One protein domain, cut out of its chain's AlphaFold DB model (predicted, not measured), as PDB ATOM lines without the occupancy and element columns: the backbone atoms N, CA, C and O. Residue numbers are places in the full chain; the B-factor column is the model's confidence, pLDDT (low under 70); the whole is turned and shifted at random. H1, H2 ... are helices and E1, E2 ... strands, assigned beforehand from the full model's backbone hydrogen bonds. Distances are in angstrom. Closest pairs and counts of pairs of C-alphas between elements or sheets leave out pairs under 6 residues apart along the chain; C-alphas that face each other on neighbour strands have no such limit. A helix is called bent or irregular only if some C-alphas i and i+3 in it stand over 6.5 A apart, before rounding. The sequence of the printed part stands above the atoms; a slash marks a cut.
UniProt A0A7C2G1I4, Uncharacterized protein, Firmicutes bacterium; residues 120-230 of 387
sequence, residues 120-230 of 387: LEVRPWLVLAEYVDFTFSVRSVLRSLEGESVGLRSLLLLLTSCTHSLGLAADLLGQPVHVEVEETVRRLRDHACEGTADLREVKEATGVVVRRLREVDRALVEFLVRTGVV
ATOM      1  N   LEU A 120     139.144 252.350 159.634       94.25
ATOM      2  CA  LEU A 120     138.963 251.758 158.298       94.25
ATOM      3  C   LEU A 120     140.125 252.094 157.352       94.25
ATOM      4  O   LEU A 120     140.581 251.229 156.609       94.25
ATOM      5  N   GLU A 121     140.643 253.315 157.443       94.06
ATOM      6  CA  GLU A 121     141.728 253.849 156.626       94.06
ATOM      7  C   GLU A 121     143.066 253.114 156.811       94.06
ATOM      8  O   GLU A 121     143.871 253.059 155.880       94.06
ATOM      9  N   VAL A 122     143.304 252.493 157.974       92.62
ATOM     10  CA  VAL A 122     144.538 251.728 158.232       92.62
ATOM     11  C   VAL A 122     144.383 250.228 157.986       92.62
ATOM     12  O   VAL A 122     145.387 249.518 157.926       92.62
ATOM     13  N   ARG A 123     143.152 249.718 157.835       93.00
ATOM     14  CA  ARG A 123     142.906 248.271 157.710       93.00
ATOM     15  C   ARG A 123     143.622 247.629 156.521       93.00
ATOM     16  O   ARG A 123     144.242 246.597 156.757       93.00
ATOM     17  N   PRO A 124     143.642 248.203 155.300       92.06
ATOM     18  CA  PRO A 124     144.366 247.589 154.182       92.06
ATOM     19  C   PRO A 124     145.862 247.408 154.473       92.06
ATOM     20  O   PRO A 124     146.451 246.378 154.158       92.06
ATOM     21  N   TRP A 125     146.474 248.382 155.148       88.38
ATOM     22  CA  TRP A 125     147.881 248.324 155.540       88.38
ATOM     23  C   TRP A 125     148.140 247.319 156.663       88.38
ATOM     24  O   TRP A 125     149.174 246.657 156.656       88.38
ATOM     25  N   LEU A 126     147.205 247.175 157.606       87.81
ATOM     26  CA  LEU A 126     147.273 246.145 158.643       87.81
ATOM     27  C   LEU A 126     147.117 244.739 158.060       87.81
ATOM     28  O   LEU A 126     147.889 243.861 158.432       87.81
ATOM     29  N   VAL A 127     146.189 244.548 157.119       91.38
ATOM     30  CA  VAL A 127     146.014 243.296 156.366       91.38
ATOM     31  C   VAL A 127     147.291 242.963 155.595       91.38
ATOM     32  O   VAL A 127     147.746 241.823 155.628       91.38
ATOM     33  N   LEU A 128     147.928 243.953 154.959       88.38
ATOM     34  CA  LEU A 128     149.212 243.764 154.282       88.38
ATOM     35  C   LEU A 128     150.340 243.393 155.254       88.38
ATOM     36  O   LEU A 128     151.086 242.453 154.984       88.38
ATOM     37  N   ALA A 129     150.467 244.100 156.380       82.00
ATOM     38  CA  ALA A 129     151.476 243.793 157.395       82.00
ATOM     39  C   ALA A 129     151.290 242.373 157.944       82.00
ATOM     40  O   ALA A 129     152.240 241.605 158.066       82.00
ATOM     41  N   GLU A 130     150.045 241.997 158.202       86.00
ATOM     42  CA  GLU A 130     149.696 240.672 158.668       86.00
ATOM     43  C   GLU A 130     149.964 239.584 157.622       86.00
ATOM     44  O   GLU A 130     150.543 238.549 157.951       86.00
ATOM     45  N   TYR A 131     149.607 239.823 156.359       88.00
ATOM     46  CA  TYR A 131     149.930 238.919 155.262       88.00
ATOM     47  C   TYR A 131     151.431 238.626 155.225       88.00
ATOM     48  O   TYR A 131     151.846 237.467 155.144       88.00
ATOM     49  N   VAL A 132     152.253 239.672 155.330       78.88
ATOM     50  CA  VAL A 132     153.714 239.554 155.363       78.88
ATOM     51  C   VAL A 132     154.170 238.737 156.572       78.88
ATOM     52  O   VAL A 132     154.949 237.796 156.399       78.88
ATOM     53  N   ASP A 133     153.656 239.038 157.767       74.25
ATOM     54  CA  ASP A 133     154.009 238.345 159.012       74.25
ATOM     55  C   ASP A 133     153.695 236.840 158.933       74.25
ATOM     56  O   ASP A 133     154.548 235.994 159.239       74.25
ATOM     57  N   PHE A 134     152.483 236.486 158.497       77.44
ATOM     58  CA  PHE A 134     152.030 235.099 158.429       77.44
ATOM     59  C   PHE A 134     152.718 234.323 157.311       77.44
ATOM     60  O   PHE A 134     153.254 233.242 157.566       77.44
ATOM     61  N   THR A 135     152.768 234.853 156.086       77.75
ATOM     62  CA  THR A 135     153.395 234.140 154.959       77.75
ATOM     63  C   THR A 135     154.876 233.882 155.196       77.75
ATOM     64  O   THR A 135     155.367 232.787 154.890       77.75
ATOM     65  N   PHE A 136     155.586 234.837 155.803       69.19
ATOM     66  CA  PHE A 136     156.973 234.659 156.211       69.19
ATOM     67  C   PHE A 136     157.122 233.495 157.204       69.19
ATOM     68  O   PHE A 136     157.956 232.593 157.026       69.19
ATOM     69  N   SER A 137     156.286 233.498 158.239       65.69
ATOM     70  CA  SER A 137     156.353 232.530 159.328       65.69
ATOM     71  C   SER A 137     155.995 231.124 158.831       65.69
ATOM     72  O   SER A 137     156.744 230.171 159.061       65.69
ATOM     73  N   VAL A 138     154.921 230.995 158.043       73.25
ATOM     74  CA  VAL A 138     154.468 229.728 157.447       73.25
ATOM     75  C   VAL A 138     155.561 229.123 156.566       73.25
ATOM     76  O   VAL A 138     155.833 227.927 156.633       73.25
ATOM     77  N   ARG A 139     156.237 229.928 155.744       70.06
ATOM     78  CA  ARG A 139     157.300 229.436 154.851       70.06
ATOM     79  C   ARG A 139     158.537 228.993 155.598       70.06
ATOM     80  O   ARG A 139     159.155 227.993 155.226       70.06
ATOM     81  N   SER A 140     158.896 229.737 156.637       63.59
ATOM     82  CA  SER A 140     159.988 229.367 157.530       63.59
ATOM     83  C   SER A 140     159.709 228.010 158.171       63.59
ATOM     84  O   SER A 140     160.594 227.149 158.170       63.59
ATOM     85  N   VAL A 141     158.460 227.784 158.595       65.81
ATOM     86  CA  VAL A 141     157.994 226.489 159.096       65.81
ATOM     87  C   VAL A 141     158.087 225.427 158.005       65.81
ATOM     88  O   VAL A 141     158.865 224.495 158.163       65.81
ATOM     89  N   LEU A 142     157.392 225.582 156.875       70.44
ATOM     90  CA  LEU A 142     157.353 224.596 155.784       70.44
ATOM     91  C   LEU A 142     158.746 224.149 155.332       70.44
ATOM     92  O   LEU A 142     158.971 222.970 155.073       70.44
ATOM     93  N   ARG A 143     159.700 225.079 155.283       68.50
ATOM     94  CA  ARG A 143     161.088 224.770 154.949       68.50
ATOM     95  C   ARG A 143     161.782 223.933 156.021       68.50
ATOM     96  O   ARG A 143     162.534 223.029 155.685       68.50
ATOM     97  N   SER A 144     161.573 224.238 157.299       63.00
ATOM     98  CA  SER A 144     162.155 223.448 158.394       63.00
ATOM     99  C   SER A 144     161.631 222.008 158.435       63.00
ATOM    100  O   SER A 144     162.283 221.143 159.002       63.00
ATOM    101  N   LEU A 145     160.492 221.742 157.785       69.44
ATOM    102  CA  LEU A 145     159.911 220.408 157.642       69.44
ATOM    103  C   LEU A 145     160.526 219.601 156.475       69.44
ATOM    104  O   LEU A 145     160.212 218.417 156.285       69.44
ATOM    105  N   GLU A 146     161.396 220.207 155.659       71.25
ATOM    106  CA  GLU A 146     162.099 219.508 154.580       71.25
ATOM    107  C   GLU A 146     163.065 218.463 155.153       71.25
ATOM    108  O   GLU A 146     164.095 218.785 155.730       71.25
ATOM    109  N   GLY A 147     162.726 217.188 154.956       73.56
ATOM    110  CA  GLY A 147     163.523 216.054 155.442       73.56
ATOM    111  C   GLY A 147     163.133 215.558 156.834       73.56
ATOM    112  O   GLY A 147     163.568 214.481 157.217       73.56
ATOM    113  N   GLU A 148     162.248 216.270 157.530       79.19
ATOM    114  CA  GLU A 148     161.804 215.923 158.883       79.19
ATOM    115  C   GLU A 148     160.511 215.090 158.890       79.19
ATOM    116  O   GLU A 148     159.757 215.029 157.899       79.19
ATOM    117  N   SER A 149     160.251 214.461 160.040       86.06
ATOM    118  CA  SER A 149     158.971 213.831 160.370       86.06
ATOM    119  C   SER A 149     158.037 214.843 161.040       86.06
ATOM    120  O   SER A 149     158.410 215.484 162.021       86.06
ATOM    121  N   VAL A 150     156.807 214.975 160.544       88.44
ATOM    122  CA  VAL A 150     155.843 215.999 160.979       88.44
ATOM    123  C   VAL A 150     154.529 215.352 161.385       88.44
ATOM    124  O   VAL A 150     154.012 214.495 160.669       88.44
ATOM    125  N   GLY A 151     153.984 215.774 162.524       93.25
ATOM    126  CA  GLY A 151     152.665 215.341 162.971       93.25
ATOM    127  C   GLY A 151     151.564 215.903 162.071       93.25
ATOM    128  O   GLY A 151     151.582 217.091 161.729       93.25
ATOM    129  N   LEU A 152     150.615 215.054 161.684       95.75
ATOM    130  CA  LEU A 152     149.456 215.400 160.865       95.75
ATOM    131  C   LEU A 152     148.701 216.619 161.417       95.75
ATOM    132  O   LEU A 152     148.402 217.534 160.655       95.75
ATOM    133  N   ARG A 153     148.455 216.683 162.732       96.12
ATOM    134  CA  ARG A 153     147.774 217.820 163.368       96.12
ATOM    135  C   ARG A 153     148.518 219.129 163.126       96.12
ATOM    136  O   ARG A 153     147.916 220.109 162.695       96.12
ATOM    137  N   SER A 154     149.825 219.141 163.387       91.19
ATOM    138  CA  SER A 154     150.650 220.349 163.239       91.19
ATOM    139  C   SER A 154     150.678 220.830 161.787       91.19
ATOM    140  O   SER A 154     150.607 222.030 161.527       91.19
ATOM    141  N   LEU A 155     150.736 219.893 160.836       93.31
ATOM    142  CA  LEU A 155     150.679 220.214 159.415       93.31
ATOM    143  C   LEU A 155     149.314 220.797 159.019       93.31
ATOM    144  O   LEU A 155     149.275 221.796 158.312       93.31
ATOM    145  N   LEU A 156     148.200 220.241 159.498       95.88
ATOM    146  CA  LEU A 156     146.859 220.755 159.189       95.88
ATOM    147  C   LEU A 156     146.590 222.139 159.810       95.88
ATOM    148  O   LEU A 156     145.974 222.988 159.160       95.88
ATOM    149  N   LEU A 157     147.095 222.409 161.021       94.06
ATOM    150  CA  LEU A 157     147.081 223.753 161.620       94.06
ATOM    151  C   LEU A 157     147.868 224.754 160.762       94.06
ATOM    152  O   LEU A 157     147.378 225.840 160.448       94.06
ATOM    153  N   LEU A 158     149.056 224.356 160.301       90.19
ATOM    154  CA  LEU A 158     149.872 225.172 159.406       90.19
ATOM    155  C   LEU A 158     149.167 225.452 158.073       90.19
ATOM    156  O   LEU A 158     149.161 226.591 157.619       90.19
ATOM    157  N   LEU A 159     148.534 224.446 157.460       93.56
ATOM    158  CA  LEU A 159     147.768 224.632 156.223       93.56
ATOM    159  C   LEU A 159     146.566 225.567 156.419       93.56
ATOM    160  O   LEU A 159     146.244 226.330 155.516       93.56
ATOM    161  N   THR A 160     145.962 225.577 157.607       94.44
ATOM    162  CA  THR A 160     144.899 226.538 157.962       94.44
ATOM    163  C   THR A 160     145.455 227.962 158.115       94.44
ATOM    164  O   THR A 160     144.824 228.942 157.735       94.44
ATOM    165  N   SER A 161     146.693 228.105 158.594       90.81
ATOM    166  CA  SER A 161     147.382 229.406 158.584       90.81
ATOM    167  C   SER A 161     147.701 229.875 157.151       90.81
ATOM    168  O   SER A 161     147.669 231.073 156.860       90.81
ATOM    169  N   CYS A 162     147.975 228.943 156.228       91.88
ATOM    170  CA  CYS A 162     148.129 229.257 154.804       91.88
ATOM    171  C   CYS A 162     146.820 229.757 154.182       91.88
ATOM    172  O   CYS A 162     146.858 230.727 153.429       91.88
ATOM    173  N   THR A 163     145.683 229.109 154.468       95.06
ATOM    174  CA  THR A 163     144.373 229.541 153.944       95.06
ATOM    175  C   THR A 163     144.022 230.930 154.452       95.06
ATOM    176  O   THR A 163     143.620 231.768 153.653       95.06
ATOM    177  N   HIS A 164     144.290 231.215 155.731       93.19
ATOM    178  CA  HIS A 164     144.164 232.560 156.297       93.19
ATOM    179  C   HIS A 164     144.996 233.594 155.524       93.19
ATOM    180  O   HIS A 164     144.478 234.614 155.081       93.19
ATOM    181  N   SER A 165     146.269 233.288 155.257       91.44
ATOM    182  CA  SER A 165     147.143 234.172 154.469       91.44
ATOM    183  C   SER A 165     146.602 234.416 153.052       91.44
ATOM    184  O   SER A 165     146.643 235.535 152.552       91.44
ATOM    185  N   LEU A 166     146.072 233.380 152.396       95.06
ATOM    186  CA  LEU A 166     145.435 233.519 151.083       95.06
ATOM    187  C   LEU A 166     144.137 234.343 151.158       95.06
ATOM    188  O   LEU A 166     143.823 235.044 150.201       95.06
ATOM    189  N   GLY A 167     143.406 234.278 152.274       95.88
ATOM    190  CA  GLY A 167     142.257 235.135 152.570       95.88
ATOM    191  C   GLY A 167     142.648 236.611 152.636       95.88
ATOM    192  O   GLY A 167     142.095 237.421 151.904       95.88
ATOM    193  N   LEU A 168     143.696 236.946 153.395       94.12
ATOM    194  CA  LEU A 168     144.226 238.316 153.457       94.12
ATOM    195  C   LEU A 168     144.654 238.834 152.074       94.12
ATOM    196  O   LEU A 168     144.383 239.977 151.715       94.12
ATOM    197  N   ALA A 169     145.306 237.994 151.265       93.88
ATOM    198  CA  ALA A 169     145.645 238.374 149.896       93.88
ATOM    199  C   ALA A 169     144.414 238.542 149.001       93.88
ATOM    200  O   ALA A 169     144.433 239.396 148.117       93.88
ATOM    201  N   ALA A 170     143.361 237.750 149.213       96.50
ATOM    202  CA  ALA A 170     142.111 237.896 148.482       96.50
ATOM    203  C   ALA A 170     141.476 239.268 148.728       96.50
ATOM    204  O   ALA A 170     141.061 239.914 147.766       96.50
ATOM    205  N   ASP A 171     141.495 239.736 149.978       94.88
ATOM    206  CA  ASP A 171     141.014 241.068 150.354       94.88
ATOM    207  C   ASP A 171     141.836 242.177 149.681       94.88
ATOM    208  O   ASP A 171     141.277 243.128 149.138       94.88
ATOM    209  N   LEU A 172     143.167 242.038 149.659       93.62
ATOM    210  CA  LEU A 172     144.069 243.013 149.032       93.62
ATOM    211  C   LEU A 172     143.934 243.054 147.504       93.62
ATOM    212  O   LEU A 172     144.027 244.122 146.901       93.62
ATOM    213  N   LEU A 173     143.742 241.894 146.873       95.25
ATOM    214  CA  LEU A 173     143.633 241.757 145.419       95.25
ATOM    215  C   LEU A 173     142.209 241.983 144.896       95.25
ATOM    216  O   LEU A 173     142.031 242.147 143.688       95.25
ATOM    217  N   GLY A 174     141.200 241.952 145.771       96.06
ATOM    218  CA  GLY A 174     139.786 241.953 145.392       96.06
ATOM    219  C   GLY A 174     139.365 240.694 144.624       96.06
ATOM    220  O   GLY A 174     138.487 240.763 143.766       96.06
ATOM    221  N   GLN A 175     140.023 239.553 144.864       95.75
ATOM    222  CA  GLN A 175     139.802 238.299 144.132       95.75
ATOM    223  C   GLN A 175     139.838 237.089 145.075       95.75
ATOM    224  O   GLN A 175     140.762 236.998 145.876       95.75
ATOM    225  N   PRO A 176     138.924 236.108 144.959       96.31
ATOM    226  CA  PRO A 176     138.817 234.981 145.891       96.31
ATOM    227  C   PRO A 176     139.904 233.910 145.660       96.31
ATOM    228  O   PRO A 176     139.632 232.779 145.262       96.31
ATOM    229  N   VAL A 177     141.173 234.248 145.903       95.56
ATOM    230  CA  VAL A 177     142.322 233.382 145.575       95.56
ATOM    231  C   VAL A 177     142.499 232.165 146.496       95.56
ATOM    232  O   VAL A 177     143.328 231.302 146.185       95.56
ATOM    233  N   HIS A 178     141.743 232.095 147.598       96.44
ATOM    234  CA  HIS A 178     141.859 231.089 148.660       96.44
ATOM    235  C   HIS A 178     140.878 229.914 148.548       96.44
ATOM    236  O   HIS A 178     141.185 228.858 149.095       96.44
ATOM    237  N   VAL A 179     139.748 230.067 147.846       96.75
ATOM    238  CA  VAL A 179     138.579 229.161 147.931       96.75
ATOM    239  C   VAL A 179     138.940 227.691 147.703       96.75
ATOM    240  O   VAL A 179     138.697 226.858 148.568       96.75
ATOM    241  N   GLU A 180     139.610 227.372 146.594       96.12
ATOM    242  CA  GLU A 180     140.008 225.992 146.265       96.12
ATOM    243  C   GLU A 180     140.929 225.373 147.336       96.12
ATOM    244  O   GLU A 180     140.812 224.197 147.702       96.12
ATOM    245  N   VAL A 181     141.855 226.176 147.873       95.81
ATOM    246  CA  VAL A 181     142.781 225.727 148.918       95.81
ATOM    247  C   VAL A 181     142.045 225.527 150.237       95.81
ATOM    248  O   VAL A 181     142.308 224.548 150.930       95.81
ATOM    249  N   GLU A 182     141.118 226.416 150.583       97.25
ATOM    250  CA  GLU A 182     140.292 226.295 151.782       97.25
ATOM    251  C   GLU A 182     139.425 225.035 151.740       97.25
ATOM    252  O   GLU A 182     139.430 224.265 152.698       97.25
ATOM    253  N   GLU A 183     138.757 224.765 150.618       97.56
ATOM    254  CA  GLU A 183     137.955 223.552 150.433       97.56
ATOM    255  C   GLU A 183     138.801 222.285 150.567       97.56
ATOM    256  O   GLU A 183     138.410 221.344 151.265       97.56
ATOM    257  N   THR A 184     139.991 222.286 149.958       97.56
ATOM    258  CA  THR A 184     140.948 221.178 150.061       97.56
ATOM    259  C   THR A 184     141.377 220.958 151.511       97.56
ATOM    260  O   THR A 184     141.329 219.834 152.009       97.56
ATOM    261  N   VAL A 185     141.785 222.019 152.214       97.38
ATOM    262  CA  VAL A 185     142.242 221.931 153.608       97.38
ATOM    263  C   VAL A 185     141.105 221.504 154.533       97.38
ATOM    264  O   VAL A 185     141.333 220.659 155.395       97.38
ATOM    265  N   ARG A 186     139.887 222.019 154.335       97.88
ATOM    266  CA  ARG A 186     138.693 221.608 155.083       97.88
ATOM    267  C   ARG A 186     138.435 220.110 154.927       97.88
ATOM    268  O   ARG A 186     138.436 219.405 155.928       97.88
ATOM    269  N   ARG A 187     138.373 219.599 153.692       98.12
ATOM    270  CA  ARG A 187     138.181 218.161 153.427       98.12
ATOM    271  C   ARG A 187     139.244 217.295 154.111       98.12
ATOM    272  O   ARG A 187     138.929 216.269 154.705       98.12
ATOM    273  N   LEU A 188     140.514 217.702 154.046       98.12
ATOM    274  CA  LEU A 188     141.598 216.972 154.712       98.12
ATOM    275  C   LEU A 188     141.440 216.951 156.234       98.12
ATOM    276  O   LEU A 188     141.785 215.956 156.871       98.12
ATOM    277  N   ARG A 189     140.942 218.046 156.820       98.00
ATOM    278  CA  ARG A 189     140.658 218.120 158.255       98.00
ATOM    279  C   ARG A 189     139.472 217.236 158.627       98.00
ATOM    280  O   ARG A 189     139.588 216.515 159.614       98.00
ATOM    281  N   ASP A 190     138.412 217.216 157.825       97.88
ATOM    282  CA  ASP A 190     137.256 216.334 158.026       97.88
ATOM    283  C   ASP A 190     137.691 214.859 158.036       97.88
ATOM    284  O   ASP A 190     137.523 214.163 159.042       97.88
ATOM    285  N   HIS A 191     138.408 214.413 156.998       97.88
ATOM    286  CA  HIS A 191     138.958 213.053 156.946       97.88
ATOM    287  C   HIS A 191     139.916 212.757 158.115       97.88
ATOM    288  O   HIS A 191     140.020 211.627 158.598       97.88
ATOM    289  N   ALA A 192     140.678 213.747 158.586       97.31
ATOM    290  CA  ALA A 192     141.590 213.553 159.710       97.31
ATOM    291  C   ALA A 192     140.836 213.390 161.041       97.31
ATOM    292  O   ALA A 192     141.224 212.529 161.833       97.31
ATOM    293  N   CYS A 193     139.747 214.135 161.257       96.19
ATOM    294  CA  CYS A 193     138.845 213.964 162.400       96.19
ATOM    295  C   CYS A 193     138.152 212.592 162.389       96.19
ATOM    296  O   CYS A 193     138.032 211.953 163.434       96.19
ATOM    297  N   GLU A 194     137.770 212.099 161.211       96.38
ATOM    298  CA  GLU A 194     137.186 210.764 161.019       96.38
ATOM    299  C   GLU A 194     138.214 209.624 161.154       96.38
ATOM    300  O   GLU A 194     137.862 208.451 161.287       96.38
ATOM    301  N   GLY A 195     139.511 209.951 161.146       96.00
ATOM    302  CA  GLY A 195     140.598 208.974 161.162       96.00
ATOM    303  C   GLY A 195     140.845 208.291 159.812       96.00
ATOM    304  O   GLY A 195     141.574 207.301 159.760       96.00
ATOM    305  N   THR A 196     140.284 208.824 158.727       97.31
ATOM    306  CA  THR A 196     140.336 208.291 157.356       97.31
ATOM    307  C   THR A 196     141.356 209.005 156.462       97.31
ATOM    308  O   THR A 196     141.648 208.518 155.376       97.31
ATOM    309  N   ALA A 197     141.964 210.112 156.916       96.44
ATOM    310  CA  ALA A 197     142.890 210.916 156.103       96.44
ATOM    311  C   ALA A 197     144.034 210.101 155.479       96.44
ATOM    312  O   ALA A 197     144.759 209.415 156.202       96.44
ATOM    313  N   ASP A 198     144.260 210.241 154.172       97.38
ATOM    314  CA  ASP A 198     145.438 209.701 153.492       97.38
ATOM    315  C   ASP A 198     146.638 210.651 153.662       97.38
ATOM    316  O   ASP A 198     146.625 211.815 153.260       97.38
ATOM    317  N   LEU A 199     147.725 210.148 154.254       96.50
ATOM    318  CA  LEU A 199     148.940 210.935 154.483       96.50
ATOM    319  C   LEU A 199     149.650 211.322 153.177       96.50
ATOM    320  O   LEU A 199     150.373 212.324 153.151       96.50
ATOM    321  N   ARG A 200     149.465 210.546 152.101       95.50
ATOM    322  CA  ARG A 200     149.976 210.893 150.774       95.50
ATOM    323  C   ARG A 200     149.221 212.092 150.213       95.50
ATOM    324  O   ARG A 200     149.866 213.054 149.798       95.50
ATOM    325  N   GLU A 201     147.895 212.065 150.283       96.19
ATOM    326  CA  GLU A 201     147.030 213.170 149.862       96.19
ATOM    327  C   GLU A 201     147.370 214.466 150.617       96.19
ATOM    328  O   GLU A 201     147.597 215.505 150.001       96.19
ATOM    329  N   VAL A 202     147.527 214.400 151.946       95.62
ATOM    330  CA  VAL A 202     147.923 215.559 152.772       95.62
ATOM    331  C   VAL A 202     149.256 216.157 152.304       95.62
ATOM    332  O   VAL A 202     149.427 217.380 152.240       95.62
ATOM    333  N   LYS A 203     150.227 215.305 151.956       92.75
ATOM    334  CA  LYS A 203     151.536 215.742 151.456       92.75
ATOM    335  C   LYS A 203     151.431 216.395 150.076       92.75
ATOM    336  O   LYS A 203     152.085 217.411 149.841       92.75
ATOM    337  N   GLU A 204     150.636 215.827 149.176       93.50
ATOM    338  CA  GLU A 204     150.393 216.383 147.841       93.50
ATOM    339  C   GLU A 204     149.693 217.747 147.941       93.50
ATOM    340  O   GLU A 204     150.186 218.734 147.386       93.50
ATOM    341  N   ALA A 205     148.642 217.843 148.759       94.12
ATOM    342  CA  ALA A 205     147.925 219.085 149.034       94.12
ATOM    343  C   ALA A 205     148.830 220.163 149.640       94.12
ATOM    344  O   ALA A 205     148.768 221.320 149.233       94.12
ATOM    345  N   THR A 206     149.746 219.792 150.543       90.81
ATOM    346  CA  THR A 206     150.758 220.727 151.062       90.81
ATOM    347  C   THR A 206     151.555 221.363 149.919       90.81
ATOM    348  O   THR A 206     151.753 222.577 149.900       90.81
ATOM    349  N   GLY A 207     151.974 220.570 148.928       87.81
ATOM    350  CA  GLY A 207     152.678 221.065 147.744       87.81
ATOM    351  C   GLY A 207     151.840 222.025 146.889       87.81
ATOM    352  O   GLY A 207     152.377 223.018 146.390       87.81
ATOM    353  N   VAL A 208     150.537 221.760 146.752       91.31
ATOM    354  CA  VAL A 208     149.580 222.646 146.068       91.31
ATOM    355  C   VAL A 208     149.447 223.974 146.812       91.31
ATOM    356  O   VAL A 208     149.645 225.026 146.208       91.31
ATOM    357  N   VAL A 209     149.236 223.945 148.132       90.56
ATOM    358  CA  VAL A 209     149.126 225.150 148.973       90.56
ATOM    359  C   VAL A 209     150.383 226.018 148.873       90.56
ATOM    360  O   VAL A 209     150.290 227.229 148.668       90.56
ATOM    361  N   VAL A 210     151.576 225.414 148.956       84.81
ATOM    362  CA  VAL A 210     152.848 226.149 148.809       84.81
ATOM    363  C   VAL A 210     152.950 226.818 147.441       84.81
ATOM    364  O   VAL A 210     153.426 227.950 147.344       84.81
ATOM    365  N   ARG A 211     152.546 226.121 146.374       84.19
ATOM    366  CA  ARG A 211     152.565 226.670 145.016       84.19
ATOM    367  C   ARG A 211     151.603 227.846 144.899       84.19
ATOM    368  O   ARG A 211     152.025 228.907 144.449       84.19
ATOM    369  N   ARG A 212     150.380 227.691 145.411       92.06
ATOM    370  CA  ARG A 212     149.362 228.740 145.395       92.06
ATOM    371  C   ARG A 212     149.810 229.994 146.139       92.06
ATOM    372  O   ARG A 212     149.698 231.091 145.604       92.06
ATOM    373  N   LEU A 213     150.415 229.841 147.319       85.12
ATOM    374  CA  LEU A 213     151.006 230.963 148.060       85.12
ATOM    375  C   LEU A 213     152.068 231.720 147.247       85.12
ATOM    376  O   LEU A 213     152.205 232.928 147.397       85.12
ATOM    377  N   ARG A 214     152.852 231.040 146.401       81.38
ATOM    378  CA  ARG A 214     153.862 231.707 145.555       81.38
ATOM    379  C   ARG A 214     153.239 232.468 144.392       81.38
ATOM    380  O   ARG A 214     153.741 233.527 144.028       81.38
ATOM    381  N   GLU A 215     152.192 231.916 143.795       86.06
ATOM    382  CA  GLU A 215     151.442 232.582 142.726       86.06
ATOM    383  C   GLU A 215     150.777 233.855 143.252       86.06
ATOM    384  O   GLU A 215     150.911 234.916 142.646       86.06
ATOM    385  N   VAL A 216     150.130 233.760 144.415       88.25
ATOM    386  CA  VAL A 216     149.444 234.885 145.057       88.25
ATOM    387  C   VAL A 216     150.420 235.964 145.517       88.25
ATOM    388  O   VAL A 216     150.159 237.136 145.276       88.25
ATOM    389  N   ASP A 217     151.577 235.601 146.074       81.44
ATOM    390  CA  ASP A 217     152.642 236.574 146.352       81.44
ATOM    391  C   ASP A 217     153.026 237.384 145.121       81.44
ATOM    392  O   ASP A 217     153.194 238.598 145.197       81.44
ATOM    393  N   ARG A 218     153.232 236.695 143.995       80.75
ATOM    394  CA  ARG A 218     153.643 237.342 142.756       80.75
ATOM    395  C   ARG A 218     152.561 238.310 142.291       80.75
ATOM    396  O   ARG A 218     152.880 239.456 141.995       80.75
ATOM    397  N   ALA A 219     151.306 237.867 142.295       86.31
ATOM    398  CA  ALA A 219     150.166 238.710 141.955       86.31
ATOM    399  C   ALA A 219     150.051 239.924 142.894       86.31
ATOM    400  O   ALA A 219     149.806 241.035 142.430       86.31
ATOM    401  N   LEU A 220     150.278 239.738 144.199       86.44
ATOM    402  CA  LEU A 220     150.251 240.817 145.183       86.44
ATOM    403  C   LEU A 220     151.381 241.820 144.956       86.44
ATOM    404  O   LEU A 220     151.134 243.020 144.966       86.44
ATOM    405  N   VAL A 221     152.606 241.362 144.700       79.31
ATOM    406  CA  VAL A 221     153.721 242.257 144.359       79.31
ATOM    407  C   VAL A 221     153.405 243.043 143.087       79.31
ATOM    408  O   VAL A 221     153.518 244.264 143.090       79.31
ATOM    409  N   GLU A 222     152.952 242.378 142.023       82.56
ATOM    410  CA  GLU A 222     152.565 243.035 140.766       82.56
ATOM    411  C   GLU A 222     151.448 244.073 140.990       82.56
ATOM    412  O   GLU A 222     151.500 245.175 140.440       82.56
ATOM    413  N   PHE A 223     150.476 243.769 141.856       88.31
ATOM    414  CA  PHE A 223     149.430 244.701 142.273       88.31
ATOM    415  C   PHE A 223     149.993 245.920 143.018       88.31
ATOM    416  O   PHE A 223     149.657 247.054 142.671       88.31
ATOM    417  N   LEU A 224     150.863 245.710 144.009       84.19
ATOM    418  CA  LEU A 224     151.485 246.783 144.793       84.19
ATOM    419  C   LEU A 224     152.359 247.691 143.911       84.19
ATOM    420  O   LEU A 224     152.389 248.903 144.115       84.19
ATOM    421  N   VAL A 225     153.026 247.128 142.900       80.62
ATOM    422  CA  VAL A 225     153.793 247.894 141.905       80.62
ATOM    423  C   VAL A 225     152.877 248.738 141.035       80.62
ATOM    424  O   VAL A 225     153.072 249.942 140.898       80.62
ATOM    425  N   ARG A 226     151.842 248.114 140.464       87.69
ATOM    426  CA  ARG A 226     150.886 248.790 139.580       87.69
ATOM    427  C   ARG A 226     150.150 249.933 140.279       87.69
ATOM    428  O   ARG A 226     149.810 250.918 139.636       87.69
ATOM    429  N   THR A 227     149.893 249.798 141.576       87.12
ATOM    430  CA  THR A 227     149.212 250.813 142.396       87.12
ATOM    431  C   THR A 227     150.159 251.877 142.954       87.12
ATOM    432  O   THR A 227     149.708 252.776 143.658       87.12
ATOM    433  N   GLY A 228     151.459 251.806 142.649       84.25
ATOM    434  CA  GLY A 228     152.453 252.769 143.125       84.25
ATOM    435  C   GLY A 228     152.768 252.657 144.618       84.25
ATOM    436  O   GLY A 228     153.424 253.536 145.168       84.25
ATOM    437  N   VAL A 229     152.326 251.583 145.282       80.12
ATOM    438  CA  VAL A 229     152.638 251.316 146.693       80.12
ATOM    439  C   VAL A 229     154.114 250.939 146.862       80.12
ATOM    440  O   VAL A 229     154.734 251.294 147.864       80.12
ATOM    441  N   VAL A 230     154.686 250.241 145.876       70.88
ATOM    442  CA  VAL A 230     156.126 249.953 145.771       70.88
ATOM    443  C   VAL A 230     156.615 250.210 144.341       70.88
ATOM    444  O   VAL A 230     155.831 250.171 143.398       70.88
TER     445      VAL A 230
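What this domain is: This is residues 120 to 230 of the 387 residues of an uncharacterized protein of Firmicutes bacterium (UniProt A0A7C2G1I4). Four helices make an elongated up-and-down bundle, each running against the one before, with H2 in the middle and H4, the longest, beside it. Residues 146 to 151 stick out. The 111 printed residues, mostly helix, run H1, E1, H2, H3, H4; the whole is compact, radius of gyration of the C-alphas 14.9 A, spanning 47 by 26 by 21 A.

How they stand to each other: H4, residues 199 to 226, touches H2, residues 152 to 173, at C-alphas 220 and 173, their closest, 6.7 A apart; they run the same way at a shallow 23 degrees. H3, residues 179 to 194, forms hairpins with both: its closest C-alphas are 182 to 163 of H2, 5.6 A, and 181 to 209 of H4, 6.4 A; H2 touches H3 with residues 156 to 163 alone, and H3 and H4 touch with 181 to 188 and 202 to 209 alone. H1, residues 120 to 144, touches H2 opposite ways, closest C-alphas 131 and 165, 5.6 A, at 34 degrees, only just shallow; H1 and H3 are apart. Every O i to N i+4 pair is within hydrogen-bond range in H2, H3 and H4, and 19 of 21 in H1.

Where its parts are: H4 measures 40.7 A, ending at C-alpha 226 (150.886, 248.790, 139.580); H1, 36.6 A, begins at C-alpha 120 (138.963, 251.758, 158.298) and is irregular, C-alphas 121 and 124 being 7.2 A apart; H2 measures 31.1 A and H3 22.6 A. E1, residues 149 to 151, 7.0 A, pairs with no named strand.

The domain as a whole: The farthest C-alphas, of Gly 195 and Gly 228, are 48.8 A apart. The printed part has no cut, and its links are tight. Residues 136 to 137, 140 to 141 and 143 to 145 have pLDDT under 70.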